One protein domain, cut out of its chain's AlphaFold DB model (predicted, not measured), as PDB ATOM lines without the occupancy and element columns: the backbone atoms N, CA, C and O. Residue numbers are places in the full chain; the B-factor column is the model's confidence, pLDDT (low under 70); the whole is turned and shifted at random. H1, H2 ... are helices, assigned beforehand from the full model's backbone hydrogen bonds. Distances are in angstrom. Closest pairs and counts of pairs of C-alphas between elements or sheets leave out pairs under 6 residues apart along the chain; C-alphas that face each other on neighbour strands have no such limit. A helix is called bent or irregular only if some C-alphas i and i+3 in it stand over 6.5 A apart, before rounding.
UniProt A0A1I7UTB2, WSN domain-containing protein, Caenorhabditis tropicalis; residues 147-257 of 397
ATOM      1  N   GLU A 147     209.964 184.390 127.717       73.94
ATOM      2  CA  GLU A 147     211.181 184.368 126.898       73.94
ATOM      3  C   GLU A 147     211.140 185.461 125.816       73.94
ATOM      4  O   GLU A 147     212.055 186.270 125.685       73.94
ATOM      5  N   SER A 148     210.054 185.512 125.042       78.50
ATOM      6  CA  SER A 148     209.793 186.585 124.086       78.50
ATOM      7  C   SER A 148     208.320 186.608 123.707       78.50
ATOM      8  O   SER A 148     207.737 185.568 123.406       78.50
ATOM      9  N   VAL A 149     207.735 187.804 123.627       77.75
ATOM     10  CA  VAL A 149     206.370 187.992 123.110       77.75
ATOM     11  C   VAL A 149     206.262 187.541 121.652       77.75
ATOM     12  O   VAL A 149     205.226 187.031 121.245       77.75
ATOM     13  N   SER A 150     207.343 187.651 120.874       76.06
ATOM     14  CA  SER A 150     207.368 187.208 119.472       76.06
ATOM     15  C   SER A 150     207.229 185.690 119.305       76.06
ATOM     16  O   SER A 150     206.823 185.224 118.246       76.06
ATOM     17  N   LYS A 151     207.545 184.923 120.356       78.50
ATOM     18  CA  LYS A 151     207.400 183.462 120.396       78.50
ATOM     19  C   LYS A 151     206.011 183.015 120.861       78.50
ATOM     20  O   LYS A 151     205.725 181.822 120.836       78.50
ATOM     21  N   TRP A 152     205.158 183.938 121.309       83.44
ATOM     22  CA  TRP A 152     203.793 183.606 121.702       83.44
ATOM     23  C   TRP A 152     202.967 183.223 120.469       83.44
ATOM     24  O   TRP A 152     202.862 183.991 119.510       83.44
ATOM     25  N   ASN A 153     202.378 182.028 120.494       81.31
ATOM     26  CA  ASN A 153     201.648 181.476 119.363       81.31
ATOM     27  C   ASN A 153     200.138 181.701 119.509       81.31
ATOM     28  O   ASN A 153     199.429 180.937 120.164       81.31
ATOM     29  N   ALA A 154     199.630 182.729 118.829       83.00
ATOM     30  CA  ALA A 154     198.197 183.015 118.759       83.00
ATOM     31  C   ALA A 154     197.372 181.838 118.203       83.00
ATOM     32  O   ALA A 154     196.191 181.704 118.533       83.00
ATOM     33  N   ASN A 155     197.973 180.993 117.355       86.44
ATOM     34  CA  ASN A 155     197.261 179.884 116.730       86.44
ATOM     35  C   ASN A 155     196.887 178.803 117.741       86.44
ATOM     36  O   ASN A 155     195.814 178.232 117.592       86.44
ATOM     37  N   ASP A 156     197.696 178.569 118.777       86.81
ATOM     38  CA  ASP A 156     197.396 177.545 119.786       86.81
ATOM     39  C   ASP A 156     196.151 177.940 120.588       86.81
ATOM     40  O   ASP A 156     195.211 177.158 120.716       86.81
ATOM     41  N   LEU A 157     196.068 179.199 121.031       85.75
ATOM     42  CA  LEU A 157     194.871 179.713 121.703       85.75
ATOM     43  C   LEU A 157     193.651 179.718 120.768       85.75
ATOM     44  O   LEU A 157     192.551 179.357 121.181       85.75
ATOM     45  N   LYS A 158     193.836 180.101 119.500       87.94
ATOM     46  CA  LYS A 158     192.759 180.098 118.502       87.94
ATOM     47  C   LYS A 158     192.230 178.686 118.234       87.94
ATOM     48  O   LYS A 158     191.021 178.510 118.112       87.94
ATOM     49  N   GLN A 159     193.111 177.690 118.154       89.75
ATOM     50  CA  GLN A 159     192.730 176.288 117.990       89.75
ATOM     51  C   GLN A 159     191.976 175.770 119.216       89.75
ATOM     52  O   GLN A 159     190.951 175.117 119.052       89.75
ATOM     53  N   GLU A 160     192.419 176.106 120.429       87.75
ATOM     54  CA  GLU A 160     191.712 175.756 121.668       87.75
ATOM     55  C   GLU A 160     190.302 176.357 121.728       87.75
ATOM     56  O   GLU A 160     189.343 175.646 122.028       87.75
ATOM     57  N   ILE A 161     190.148 177.636 121.366       86.50
ATOM     58  CA  ILE A 161     188.830 178.282 121.271       86.50
ATOM     59  C   ILE A 161     187.958 177.578 120.224       86.50
ATOM     60  O   ILE A 161     186.800 177.283 120.502       86.50
ATOM     61  N   GLY A 162     188.514 177.245 119.054       89.56
ATOM     62  CA  GLY A 162     187.789 176.514 118.011       89.56
ATOM     63  C   GLY A 162     187.370 175.102 118.439       89.56
ATOM     64  O   GLY A 162     186.272 174.649 118.110       89.56
ATOM     65  N   ARG A 163     188.206 174.401 119.217       89.44
ATOM     66  CA  ARG A 163     187.850 173.098 119.804       89.44
ATOM     67  C   ARG A 163     186.695 173.235 120.788       89.44
ATOM     68  O   ARG A 163     185.785 172.413 120.755       89.44
ATOM     69  N   LEU A 164     186.714 174.266 121.628       86.38
ATOM     70  CA  LEU A 164     185.629 174.524 122.570       86.38
ATOM     71  C   LEU A 164     184.328 174.903 121.842       86.38
ATOM     72  O   LEU A 164     183.264 174.424 122.215       86.38
ATOM     73  N   GLU A 165     184.413 175.715 120.786       86.75
ATOM     74  CA  GLU A 165     183.266 176.115 119.960       86.75
ATOM     75  C   GLU A 165     182.610 174.920 119.250       86.75
ATOM     76  O   GLU A 165     181.386 174.812 119.218       86.75
ATOM     77  N   THR A 166     183.413 174.003 118.703       86.25
ATOM     78  CA  THR A 166     182.911 172.858 117.921       86.25
ATOM     79  C   THR A 166     182.549 171.638 118.764       86.25
ATOM     80  O   THR A 166     181.565 170.961 118.469       86.25
ATOM     81  N   GLY A 167     183.345 171.331 119.790       77.38
ATOM     82  CA  GLY A 167     183.197 170.131 120.615       77.38
ATOM     83  C   GLY A 167     182.475 170.359 121.941       77.38
ATOM     84  O   GLY A 167     182.017 169.392 122.546       77.38
ATOM     85  N   GLY A 168     182.358 171.611 122.396       78.50
ATOM     86  CA  GLY A 168     181.886 171.922 123.743       78.50
ATOM     87  C   GLY A 168     182.756 171.274 124.825       78.50
ATOM     88  O   GLY A 168     183.852 170.786 124.561       78.50
ATOM     89  N   VAL A 169     182.276 171.253 126.066       79.06
ATOM     90  CA  VAL A 169     182.939 170.497 127.139       79.06
ATOM     91  C   VAL A 169     182.465 169.045 127.070       79.06
ATOM     92  O   VAL A 169     181.304 168.770 127.379       79.06
ATOM     93  N   ASP A 170     183.349 168.122 126.675       70.69
ATOM     94  CA  ASP A 170     183.048 166.688 126.724       70.69
ATOM     95  C   ASP A 170     182.891 166.258 128.184       70.69
ATOM     96  O   ASP A 170     183.826 166.313 128.987       70.69
ATOM     97  N   SER A 171     181.668 165.889 128.546       76.19
ATOM     98  CA  SER A 171     181.298 165.572 129.913       76.19
ATOM     99  C   SER A 171     180.579 164.239 129.942       76.19
ATOM    100  O   SER A 171     179.429 164.119 129.510       76.19
ATOM    101  N   LEU A 172     181.264 163.243 130.511       78.25
ATOM    102  CA  LEU A 172     180.683 161.936 130.817       78.25
ATOM    103  C   LEU A 172     179.376 162.095 131.601       78.25
ATOM    104  O   LEU A 172     178.379 161.482 131.248       78.25
ATOM    105  N   LEU A 173     179.346 163.018 132.564       80.88
ATOM    106  CA  LEU A 173     178.161 163.341 133.353       80.88
ATOM    107  C   LEU A 173     176.983 163.816 132.480       80.88
ATOM    108  O   LEU A 173     175.863 163.334 132.645       80.88
ATOM    109  N   LEU A 174     177.209 164.737 131.536       80.94
ATOM    110  CA  LEU A 174     176.141 165.202 130.638       80.94
ATOM    111  C   LEU A 174     175.687 164.098 129.674       80.94
ATOM    112  O   LEU A 174     174.507 164.031 129.320       80.94
ATOM    113  N   ARG A 175     176.602 163.213 129.264       83.81
ATOM    114  CA  ARG A 175     176.286 162.056 128.421       83.81
ATOM    115  C   ARG A 175     175.434 161.027 129.163       83.81
ATOM    116  O   ARG A 175     174.446 160.553 128.604       83.81
ATOM    117  N   ASP A 176     175.776 160.732 130.410       85.94
ATOM    118  CA  ASP A 176     175.051 159.787 131.258       85.94
ATOM    119  C   ASP A 176     173.653 160.326 131.592       85.94
ATOM    120  O   ASP A 176     172.662 159.608 131.443       85.94
ATOM    121  N   LEU A 177     173.540 161.629 131.882       86.69
ATOM    122  CA  LEU A 177     172.252 162.303 132.061       86.69
ATOM    123  C   LEU A 177     171.375 162.212 130.802       86.69
ATOM    124  O   LEU A 177     170.188 161.890 130.887       86.69
ATOM    125  N   ARG A 178     171.952 162.463 129.620       88.44
ATOM    126  CA  ARG A 178     171.235 162.337 128.341       88.44
ATOM    127  C   ARG A 178     170.754 160.905 128.104       88.44
ATOM    128  O   ARG A 178     169.636 160.717 127.629       88.44
ATOM    129  N   SER A 179     171.579 159.913 128.435       89.69
ATOM    130  CA  SER A 179     171.223 158.494 128.336       89.69
ATOM    131  C   SER A 179     170.054 158.139 129.263       89.69
ATOM    132  O   SER A 179     169.068 157.552 128.814       89.69
ATOM    133  N   ALA A 180     170.108 158.579 130.526       92.06
ATOM    134  CA  ALA A 180     169.053 158.363 131.514       92.06
ATOM    135  C   ALA A 180     167.700 158.936 131.056       92.06
ATOM    136  O   ALA A 180     166.678 158.246 131.097       92.06
ATOM    137  N   ILE A 181     167.707 160.174 130.543       92.12
ATOM    138  CA  ILE A 181     166.517 160.826 129.979       92.12
ATOM    139  C   ILE A 181     166.005 160.058 128.757       92.12
ATOM    140  O   ILE A 181     164.803 159.834 128.645       92.12
ATOM    141  N   GLY A 182     166.890 159.607 127.864       93.44
ATOM    142  CA  GLY A 182     166.499 158.821 126.690       93.44
ATOM    143  C   GLY A 182     165.834 157.488 127.052       93.44
ATOM    144  O   GLY A 182     164.833 157.103 126.444       93.44
ATOM    145  N   ASN A 183     166.345 156.799 128.078       91.44
ATOM    146  CA  ASN A 183     165.741 155.570 128.599       91.44
ATOM    147  C   ASN A 183     164.358 155.827 129.209       91.44
ATOM    148  O   ASN A 183     163.416 155.075 128.932       91.44
ATOM    149  N   TRP A 184     164.228 156.904 129.989       92.19
ATOM    150  CA  TRP A 184     162.952 157.340 130.547       92.19
ATOM    151  C   TRP A 184     161.931 157.658 129.451       92.19
ATOM    152  O   TRP A 184     160.846 157.083 129.450       92.19
ATOM    153  N   ASP A 185     162.291 158.510 128.490       92.19
ATOM    154  CA  ASP A 185     161.411 158.956 127.406       92.19
ATOM    155  C   ASP A 185     160.941 157.781 126.535       92.19
ATOM    156  O   ASP A 185     159.747 157.608 126.285       92.19
ATOM    157  N   SER A 186     161.862 156.875 126.179       88.88
ATOM    158  CA  SER A 186     161.536 155.654 125.434       88.88
ATOM    159  C   SER A 186     160.549 154.755 126.186       88.88
ATOM    160  O   SER A 186     159.618 154.211 125.584       88.88
ATOM    161  N   GLY A 187     160.743 154.573 127.494       89.56
ATOM    162  CA  GLY A 187     159.848 153.765 128.318       89.56
ATOM    163  C   GLY A 187     158.483 154.429 128.534       89.56
ATOM    164  O   GLY A 187     157.454 153.760 128.443       89.56
ATOM    165  N   TYR A 188     158.471 155.744 128.756       90.00
ATOM    166  CA  TYR A 188     157.274 156.554 128.979       90.00
ATOM    167  C   TYR A 188     156.380 156.601 127.739       90.00
ATOM    168  O   TYR A 188     155.179 156.341 127.839       90.00
ATOM    169  N   GLY A 189     156.969 156.833 126.560       91.56
ATOM    170  CA  GLY A 189     156.243 156.842 125.290       91.56
ATOM    171  C   GLY A 189     155.509 155.525 125.021       91.56
ATOM    172  O   GLY A 189     154.348 155.536 124.614       91.56
ATOM    173  N   ALA A 190     156.132 154.383 125.335       87.88
ATOM    174  CA  ALA A 190     155.496 153.071 125.193       87.88
ATOM    175  C   ALA A 190     154.325 152.860 126.175       87.88
ATOM    176  O   ALA A 190     153.332 152.220 125.821       87.88
ATOM    177  N   VAL A 191     154.422 153.399 127.396       86.00
ATOM    178  CA  VAL A 191     153.341 153.339 128.395       86.00
ATOM    179  C   VAL A 191     152.144 154.176 127.965       86.00
ATOM    180  O   VAL A 191     151.029 153.663 127.965       86.00
ATOM    181  N   ILE A 192     152.357 155.423 127.542       88.75
ATOM    182  CA  ILE A 192     151.255 156.292 127.103       88.75
ATOM    183  C   ILE A 192     150.596 155.789 125.819       88.75
ATOM    184  O   ILE A 192     149.383 155.906 125.664       88.75
ATOM    185  N   ALA A 193     151.362 155.169 124.921       90.25
ATOM    186  CA  ALA A 193     150.823 154.559 123.710       90.25
ATOM    187  C   ALA A 193     150.086 153.223 123.954       90.25
ATOM    188  O   ALA A 193     149.669 152.593 122.986       90.25
ATOM    189  N   ASN A 194     149.942 152.754 125.205       83.50
ATOM    190  CA  ASN A 194     149.372 151.444 125.563       83.50
ATOM    191  C   ASN A 194     150.040 150.249 124.851       83.50
ATOM    192  O   ASN A 194     149.420 149.210 124.631       83.50
ATOM    193  N   THR A 195     151.323 150.377 124.505       86.62
ATOM    194  CA  THR A 195     152.143 149.322 123.874       86.62
ATOM    195  C   THR A 195     153.241 148.828 124.818       86.62
ATOM    196  O   THR A 195     154.267 148.291 124.394       86.62
ATOM    197  N   SER A 196     153.058 149.041 126.122       85.31
ATOM    198  CA  SER A 196     154.068 148.740 127.125       85.31
ATOM    199  C   SER A 196     154.350 147.242 127.219       85.31
ATOM    200  O   SER A 196     153.466 146.390 127.199       85.31
ATOM    201  N   THR A 197     155.633 146.924 127.355       89.38
ATOM    202  CA  THR A 197     156.124 145.574 127.638       89.38
ATOM    203  C   THR A 197     156.932 145.594 128.933       89.38
ATOM    204  O   THR A 197     157.284 146.662 129.445       89.38
ATOM    205  N   GLN A 198     157.314 144.420 129.440       87.69
ATOM    206  CA  GLN A 198     158.248 144.332 130.567       87.69
ATOM    207  C   GLN A 198     159.575 145.065 130.280       87.69
ATOM    208  O   GLN A 198     160.177 145.647 131.185       87.69
ATOM    209  N   ALA A 199     160.005 145.103 129.015       86.94
ATOM    210  CA  ALA A 199     161.175 145.868 128.596       86.94
ATOM    211  C   ALA A 199     160.955 147.386 128.735       86.94
ATOM    212  O   ALA A 199     161.856 148.089 129.186       86.94
ATOM    213  N   SER A 200     159.756 147.895 128.428       86.75
ATOM    214  CA  SER A 200     159.399 149.312 128.613       86.75
ATOM    215  C   SER A 200     159.433 149.724 130.088       86.75
ATOM    216  O   SER A 200     159.985 150.767 130.429       86.75
ATOM    217  N   VAL A 201     158.905 148.873 130.977       85.81
ATOM    218  CA  VAL A 201     158.938 149.098 132.435       85.81
ATOM    219  C   VAL A 201     160.371 149.046 132.972       85.81
ATOM    220  O   VAL A 201     160.746 149.854 133.820       85.81
ATOM    221  N   THR A 202     161.198 148.139 132.445       90.94
ATOM    222  CA  THR A 202     162.620 148.045 132.810       90.94
ATOM    223  C   THR A 202     163.373 149.314 132.406       90.94
ATOM    224  O   THR A 202     164.086 149.872 133.231       90.94
ATOM    225  N   LYS A 203     163.142 149.838 131.194       90.25
ATOM    226  CA  LYS A 203     163.734 151.107 130.736       90.25
ATOM    227  C   LYS A 203     163.338 152.303 131.603       90.25
ATOM    228  O   LYS A 203     164.202 153.115 131.916       90.25
ATOM    229  N   LEU A 204     162.073 152.393 132.028       89.44
ATOM    230  CA  LEU A 204     161.616 153.439 132.956       89.44
ATOM    231  C   LEU A 204     162.357 153.378 134.293       89.44
ATOM    232  O   LEU A 204     162.837 154.400 134.780       89.44
ATOM    233  N   ARG A 205     162.466 152.176 134.878       90.69
ATOM    234  CA  ARG A 205     163.187 151.980 136.140       90.69
ATOM    235  C   ARG A 205     164.664 152.343 135.991       90.69
ATOM    236  O   ARG A 205     165.156 153.133 136.787       90.69
ATOM    237  N   SER A 206     165.333 151.822 134.961       91.25
ATOM    238  CA  SER A 206     166.744 152.122 134.700       91.25
ATOM    239  C   SER A 206     166.971 153.612 134.454       91.25
ATOM    240  O   SER A 206     167.864 154.186 135.055       91.25
ATOM    241  N   GLY A 207     166.108 154.278 133.677       92.06
ATOM    242  CA  GLY A 207     166.198 155.724 133.459       92.06
ATOM    243  C   GLY A 207     166.115 156.538 134.756       92.06
ATOM    244  O   GLY A 207     166.890 157.474 134.933       92.06
ATOM    245  N   LEU A 208     165.235 156.168 135.696       90.75
ATOM    246  CA  LEU A 208     165.152 156.829 137.009       90.75
ATOM    247  C   LEU A 208     166.370 156.555 137.897       90.75
ATOM    248  O   LEU A 208     166.837 157.462 138.587       90.75
ATOM    249  N   GLU A 209     166.867 155.318 137.911       92.25
ATOM    250  CA  GLU A 209     168.064 154.944 138.670       92.25
ATOM    251  C   GLU A 209     169.303 155.665 138.131       92.25
ATOM    252  O   GLU A 209     170.031 156.296 138.901       92.25
ATOM    253  N   ASP A 210     169.489 155.668 136.813       90.31
ATOM    254  CA  ASP A 210     170.581 156.361 136.130       90.31
ATOM    255  C   ASP A 210     170.498 157.877 136.341       90.31
ATOM    256  O   ASP A 210     171.516 158.525 136.595       90.31
ATOM    257  N   LEU A 211     169.290 158.454 136.315       90.00
ATOM    258  CA  LEU A 211     169.070 159.872 136.601       90.00
ATOM    259  C   LEU A 211     169.464 160.207 138.044       90.00
ATOM    260  O   LEU A 211     170.208 161.158 138.278       90.00
ATOM    261  N   LYS A 212     169.014 159.406 139.015       89.19
ATOM    262  CA  LYS A 212     169.366 159.569 140.433       89.19
ATOM    263  C   LYS A 212     170.880 159.481 140.648       89.19
ATOM    264  O   LYS A 212     171.443 160.290 141.393       89.19
ATOM    265  N   ASN A 213     171.540 158.529 139.991       87.25
ATOM    266  CA  ASN A 213     172.988 158.358 140.062       87.25
ATOM    267  C   ASN A 213     173.721 159.561 139.443       87.25
ATOM    268  O   ASN A 213     174.605 160.125 140.086       87.25
ATOM    269  N   SER A 214     173.286 160.014 138.264       84.38
ATOM    270  CA  SER A 214     173.867 161.162 137.550       84.38
ATOM    271  C   SER A 214     173.738 162.469 138.342       84.38
ATOM    272  O   SER A 214     174.694 163.240 138.442       84.38
ATOM    273  N   VAL A 215     172.580 162.706 138.971       82.50
ATOM    274  CA  VAL A 215     172.356 163.872 139.847       82.50
ATOM    275  C   VAL A 215     173.273 163.820 141.070       82.50
ATOM    276  O   VAL A 215     173.865 164.828 141.438       82.50
ATOM    277  N   SER A 216     173.479 162.637 141.655       81.69
ATOM    278  CA  SER A 216     174.359 162.464 142.821       81.69
ATOM    279  C   SER A 216     175.843 162.723 142.509       81.69
ATOM    280  O   SER A 216     176.630 163.010 143.413       81.69
ATOM    281  N   SER A 217     176.249 162.605 141.242       78.69
ATOM    282  CA  SER A 217     177.595 162.965 140.779       78.69
ATOM    283  C   SER A 217     177.756 164.443 140.419       78.69
ATOM    284  O   SER A 217     178.894 164.907 140.348       78.69
ATOM    285  N   PHE A 218     176.662 165.190 140.246       75.12
ATOM    286  CA  PHE A 218     176.695 166.585 139.795       75.12
ATOM    287  C   PHE A 218     177.437 167.491 140.788       75.12
ATOM    288  O   PHE A 218     178.291 168.277 140.388       75.12
ATOM    289  N   ASP A 219     177.206 167.293 142.090       68.38
ATOM    290  CA  ASP A 219     177.871 168.047 143.165       68.38
ATOM    291  C   ASP A 219     179.379 167.755 143.276       68.38
ATOM    292  O   ASP A 219     180.119 168.495 143.924       68.38
ATOM    293  N   LYS A 220     179.853 166.659 142.666       69.81
ATOM    294  CA  LYS A 220     181.249 166.194 142.744       69.81
ATOM    295  C   LYS A 220     182.042 166.467 141.471       69.81
ATOM    296  O   LYS A 220     183.270 166.479 141.512       69.81
ATOM    297  N   SER A 221     181.367 166.653 140.341       66.19
ATOM    298  CA  SER A 221     182.008 166.899 139.053       66.19
ATOM    299  C   SER A 221     182.203 168.392 138.817       66.19
ATOM    300  O   SER A 221     181.235 169.146 138.757       66.19
ATOM    301  N   GLN A 222     183.443 168.819 138.591       65.44
ATOM    302  CA  GLN A 222     183.688 170.098 137.934       65.44
ATOM    303  C   GLN A 222     183.697 169.856 136.423       65.44
ATOM    304  O   GLN A 222     184.473 169.038 135.932       65.44
ATOM    305  N   LEU A 223     182.824 170.545 135.685       68.00
ATOM    306  CA  LEU A 223     182.892 170.596 134.224       68.00
ATOM    307  C   LEU A 223     184.158 171.375 133.848       68.00
ATOM    308  O   LEU A 223     184.136 172.603 133.781       68.00
ATOM    309  N   GLN A 224     185.277 170.673 133.683       70.31
ATOM    310  CA  GLN A 224     186.560 171.288 133.359       70.31
ATOM    311  C   GLN A 224     186.908 171.065 131.891       70.31
ATOM    312  O   GLN A 224     186.813 169.957 131.366       70.31
ATOM    313  N   TRP A 225     187.331 172.146 131.240       79.38
ATOM    314  CA  TRP A 225     187.961 172.083 129.932       79.38
ATOM    315  C   TRP A 225     189.450 171.774 130.089       79.38
ATOM    316  O   TRP A 225     190.147 172.462 130.835       79.38
ATOM    317  N   ASN A 226     189.935 170.781 129.345       81.62
ATOM    318  CA  ASN A 226     191.351 170.436 129.289       81.62
ATOM    319  C   ASN A 226     191.982 171.042 128.032       81.62
ATOM    320  O   ASN A 226     191.708 170.622 126.904       81.62
ATOM    321  N   PHE A 227     192.842 172.027 128.247       84.12
ATOM    322  CA  PHE A 227     193.635 172.662 127.202       84.12
ATOM    323  C   PHE A 227     194.811 171.758 126.794       84.12
ATOM    324  O   PHE A 227     195.439 171.141 127.652       84.12
ATOM    325  N   ASN A 228     195.142 171.681 125.499       85.12
ATOM    326  CA  ASN A 228     196.241 170.818 125.036       85.12
ATOM    327  C   ASN A 228     197.622 171.473 125.172       85.12
ATOM    328  O   ASN A 228     198.622 170.777 125.322       85.12
ATOM    329  N   HIS A 229     197.683 172.803 125.068       82.56
ATOM    330  CA  HIS A 229     198.943 173.546 124.932       82.56
ATOM    331  C   HIS A 229     199.335 174.351 126.177       82.56
ATOM    332  O   HIS A 229     200.445 174.873 126.257       82.56
ATOM    333  N   PHE A 230     198.437 174.477 127.149       83.38
ATOM    334  CA  PHE A 230     198.650 175.241 128.375       83.38
ATOM    335  C   PHE A 230     197.784 174.660 129.493       83.38
ATOM    336  O   PHE A 230     196.769 174.053 129.208       83.38
ATOM    337  N   GLU A 231     198.152 174.828 130.764       83.62
ATOM    338  CA  GLU A 231     197.365 174.244 131.870       83.62
ATOM    339  C   GLU A 231     196.024 174.965 132.069       83.62
ATOM    340  O   GLU A 231     195.024 174.367 132.454       83.62
ATOM    341  N   THR A 232     195.999 176.272 131.808       83.38
ATOM    342  CA  THR A 232     194.816 177.124 131.952       83.38
ATOM    343  C   THR A 232     194.826 178.218 130.891       83.38
ATOM    344  O   THR A 232     195.892 178.626 130.420       83.38
ATOM    345  N   ALA A 233     193.655 178.773 130.565       82.75
ATOM    346  CA  ALA A 233     193.558 179.948 129.694       82.75
ATOM    347  C   ALA A 233     194.456 181.105 130.167       82.75
ATOM    348  O   ALA A 233     195.054 181.794 129.344       82.75
ATOM    349  N   VAL A 234     194.598 181.274 131.490       84.81
ATOM    350  CA  VAL A 234     195.475 182.283 132.102       84.81
ATOM    351  C   VAL A 234     196.932 182.042 131.711       84.81
ATOM    352  O   VAL A 234     197.609 182.983 131.300       84.81
ATOM    353  N   ASN A 235     197.406 180.795 131.758       84.19
ATOM    354  CA  ASN A 235     198.767 180.452 131.343       84.19
ATOM    355  C   ASN A 235     198.976 180.738 129.847       84.19
ATOM    356  O   ASN A 235     200.010 181.290 129.474       84.19
ATOM    357  N   GLY A 236     197.978 180.434 129.008       83.50
ATOM    358  CA  GLY A 236     198.027 180.675 127.562       83.50
ATOM    359  C   GLY A 236     198.164 182.153 127.175       83.50
ATOM    360  O   GLY A 236     198.838 182.468 126.196       83.50
ATOM    361  N   ILE A 237     197.580 183.076 127.950       87.88
ATOM    362  CA  ILE A 237     197.672 184.530 127.701       87.88
ATOM    363  C   ILE A 237     198.738 185.240 128.548       87.88
ATOM    364  O   ILE A 237     199.058 186.398 128.279       87.88
ATOM    365  N   SER A 238     199.305 184.565 129.554       87.69
ATOM    366  CA  SER A 238     200.236 185.154 130.525       87.69
ATOM    367  C   SER A 238     201.424 185.897 129.896       87.69
ATOM    368  O   SER A 238     201.745 186.984 130.382       87.69
ATOM    369  N   PRO A 239     202.064 185.408 128.811       88.75
ATOM    370  CA  PRO A 239     203.153 186.145 128.169       88.75
ATOM    371  C   PRO A 239     202.745 187.545 127.697       88.75
ATOM    372  O   PRO A 239     203.518 188.490 127.842       88.75
ATOM    373  N   LEU A 240     201.520 187.696 127.182       88.25
ATOM    374  CA  LEU A 240     200.994 188.981 126.725       88.25
ATOM    375  C   LEU A 240     200.643 189.898 127.892       88.25
ATOM    376  O   LEU A 240     200.984 191.078 127.856       88.25
ATOM    377  N   THR A 241     199.967 189.377 128.920       90.00
ATOM    378  CA  THR A 241     199.557 190.200 130.068       90.00
ATOM    379  C   THR A 241     200.773 190.707 130.830       90.00
ATOM    380  O   THR A 241     200.870 191.905 131.078       90.00
ATOM    381  N   LYS A 242     201.763 189.841 131.078       91.56
ATOM    382  CA  LYS A 242     203.042 190.218 131.700       91.56
ATOM    383  C   LYS A 242     203.815 191.236 130.866       91.56
ATOM    384  O   LYS A 242     204.342 192.203 131.408       91.56
ATOM    385  N   ALA A 243     203.867 191.062 129.544       90.25
ATOM    386  CA  ALA A 243     204.518 192.030 128.665       90.25
ATOM    387  C   ALA A 243     203.801 193.386 128.650       90.25
ATOM    388  O   ALA A 243     204.458 194.429 128.645       90.25
ATOM    389  N   ARG A 244     202.463 193.387 128.681       90.62
ATOM    390  CA  ARG A 244     201.663 194.609 128.798       90.62
ATOM    391  C   ARG A 244     201.949 195.317 130.116       90.62
ATOM    392  O   ARG A 244     202.271 196.499 130.098       90.62
ATOM    393  N   GLU A 245     201.906 194.593 131.231       92.31
ATOM    394  CA  GLU A 245     202.215 195.115 132.567       92.31
ATOM    395  C   GLU A 245     203.626 195.711 132.631       92.31
ATOM    396  O   GLU A 245     203.794 196.843 133.082       92.31
ATOM    397  N   ALA A 246     204.631 195.006 132.102       91.31
ATOM    398  CA  ALA A 246     206.003 195.502 132.029       91.31
ATOM    399  C   ALA A 246     206.125 196.762 131.152       91.31
ATOM    400  O   ALA A 246     206.836 197.701 131.510       91.31
ATOM    401  N   THR A 247     205.399 196.824 130.030       89.81
ATOM    402  CA  THR A 247     205.385 197.997 129.139       89.81
ATOM    403  C   THR A 247     204.709 199.199 129.801       89.81
ATOM    404  O   THR A 247     205.226 200.314 129.741       89.81
ATOM    405  N   GLU A 248     203.576 198.988 130.477       93.44
ATOM    406  CA  GLU A 248     202.891 200.021 131.260       93.44
ATOM    407  C   GLU A 248     203.769 200.515 132.416       93.44
ATOM    408  O   GLU A 248     203.838 201.719 132.683       93.44
ATOM    409  N   PHE A 249     204.468 199.599 133.089       92.81
ATOM    410  CA  PHE A 249     205.418 199.920 134.145       92.81
ATOM    411  C   PHE A 249     206.579 200.764 133.615       92.81
ATOM    412  O   PHE A 249     206.896 201.795 134.210       92.81
ATOM    413  N   TYR A 250     207.171 200.382 132.480       88.38
ATOM    414  CA  TYR A 250     208.216 201.163 131.823       88.38
ATOM    415  C   TYR A 250     207.715 202.560 131.455       88.38
ATOM    416  O   TYR A 250     208.338 203.552 131.819       88.38
ATOM    417  N   ALA A 251     206.552 202.666 130.805       89.06
ATOM    418  CA  ALA A 251     205.989 203.948 130.391       89.06
ATOM    419  C   ALA A 251     205.794 204.916 131.573       89.06
ATOM    420  O   ALA A 251     206.109 206.101 131.448       89.06
ATOM    421  N   LYS A 252     205.340 204.410 132.730       91.19
ATOM    422  CA  LYS A 252     205.174 205.188 133.973       91.19
ATOM    423  C   LYS A 252     206.503 205.600 134.610       91.19
ATOM    424  O   LYS A 252     206.572 206.643 135.252       91.19
ATOM    425  N   ASN A 253     207.544 204.784 134.456       88.62
ATOM    426  CA  ASN A 253     208.825 204.963 135.142       88.62
ATOM    427  C   ASN A 253     209.961 205.452 134.237       88.62
ATOM    428  O   ASN A 253     211.072 205.634 134.732       88.62
ATOM    429  N   ARG A 254     209.699 205.705 132.949       81.00
ATOM    430  CA  ARG A 254     210.711 206.038 131.932       81.00
ATOM    431  C   ARG A 254     211.652 207.172 132.347       81.00
ATOM    432  O   ARG A 254     212.850 207.089 132.120       81.00
ATOM    433  N   ASP A 255     211.136 208.199 133.024       78.56
ATOM    434  CA  ASP A 255     211.934 209.363 133.433       78.56
ATOM    435  C   ASP A 255     212.906 209.032 134.583       78.56
ATOM    436  O   ASP A 255     213.917 209.708 134.763       78.56
ATOM    437  N   ASN A 256     212.620 207.960 135.331       77.00
ATOM    438  CA  ASN A 256     213.470 207.392 136.381       77.00
ATOM    439  C   ASN A 256     214.319 206.205 135.885       77.00
ATOM    440  O   ASN A 256     215.125 205.678 136.649       77.00
ATOM    441  N   MET A 257     214.138 205.789 134.629       74.31
ATOM    442  CA  MET A 257     214.938 204.789 133.926       74.31
ATOM    443  C   MET A 257     215.612 205.437 132.707       74.31
ATOM    444  O   MET A 257     215.307 205.065 131.570       74.31
TER     445      MET A 257
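AT A GLANCE: This is residues 147 to 257 of the 397 residues of the protein "WSN domain-containing protein" of Caenorhabditis tropicalis (UniProt A0A1I7UTB2). A long, thin chain of helices: H1 comes first, then H2 and H3 fold back on each other as a helical hairpin at one end of the long axis, and H4 runs toward the other end, where residues 245 to 257 stick out. H1 and H4 meet loosely, and the long link of residues 219 to 232 joins the hairpin to H4. The printed part has 111 residues, with four named helices in the order H1, H2, H3, H4 and no named strand; the class is all helix. It is extended, with a radius of gyration of the C-alphas of 25.1 A, and spans 85 by 26 by 19 A, a rod.

HOW THE PARTS SIT: H1, residues 154 to 167, is close to but not clearly touching H4, residues 233 to 256; their closest C-alphas, those of Leu 157 and Gly 236, are 6.7 A apart. They run opposite ways at a steep tilt of 36 degrees, only just past shallow. H2, residues 172 to 192, and H3, residues 198 to 218, touch and form a hairpin; their closest C-alphas, those of Ala 180 and Gly 207, are 4.3 A apart. They run opposite ways at a shallow tilt of 30 degrees. H1 is apart from H2 and H3, and H4 is apart from H2 and H3. In H1, H2 and H3 every O i to N i+4 pair is within hydrogen-bond range; in H4, 16 of 20 are.

IN THESE COORDINATES: H1 begins at C-alpha 154 (198.197, 183.015, 118.759) and is 19.9 A long. H2 is 30.2 A long and H3 30.3 A. H4, 34.6 A long, ends at C-alpha 256 (213.470, 207.392, 136.381); it has a kink of 41 degrees near residue 240 and is irregular, with C-alphas 252 and 255 8.0 A apart.

THE WHOLE: The two C-alphas farthest apart, those of Asn 194 and Asn 256, are 85.8 A apart. The printed part has no cut. The links H1 to H2 and H2 to H3 are tight, and H3 to H4 is long. Confidence is under 70 at residues 219 to 223.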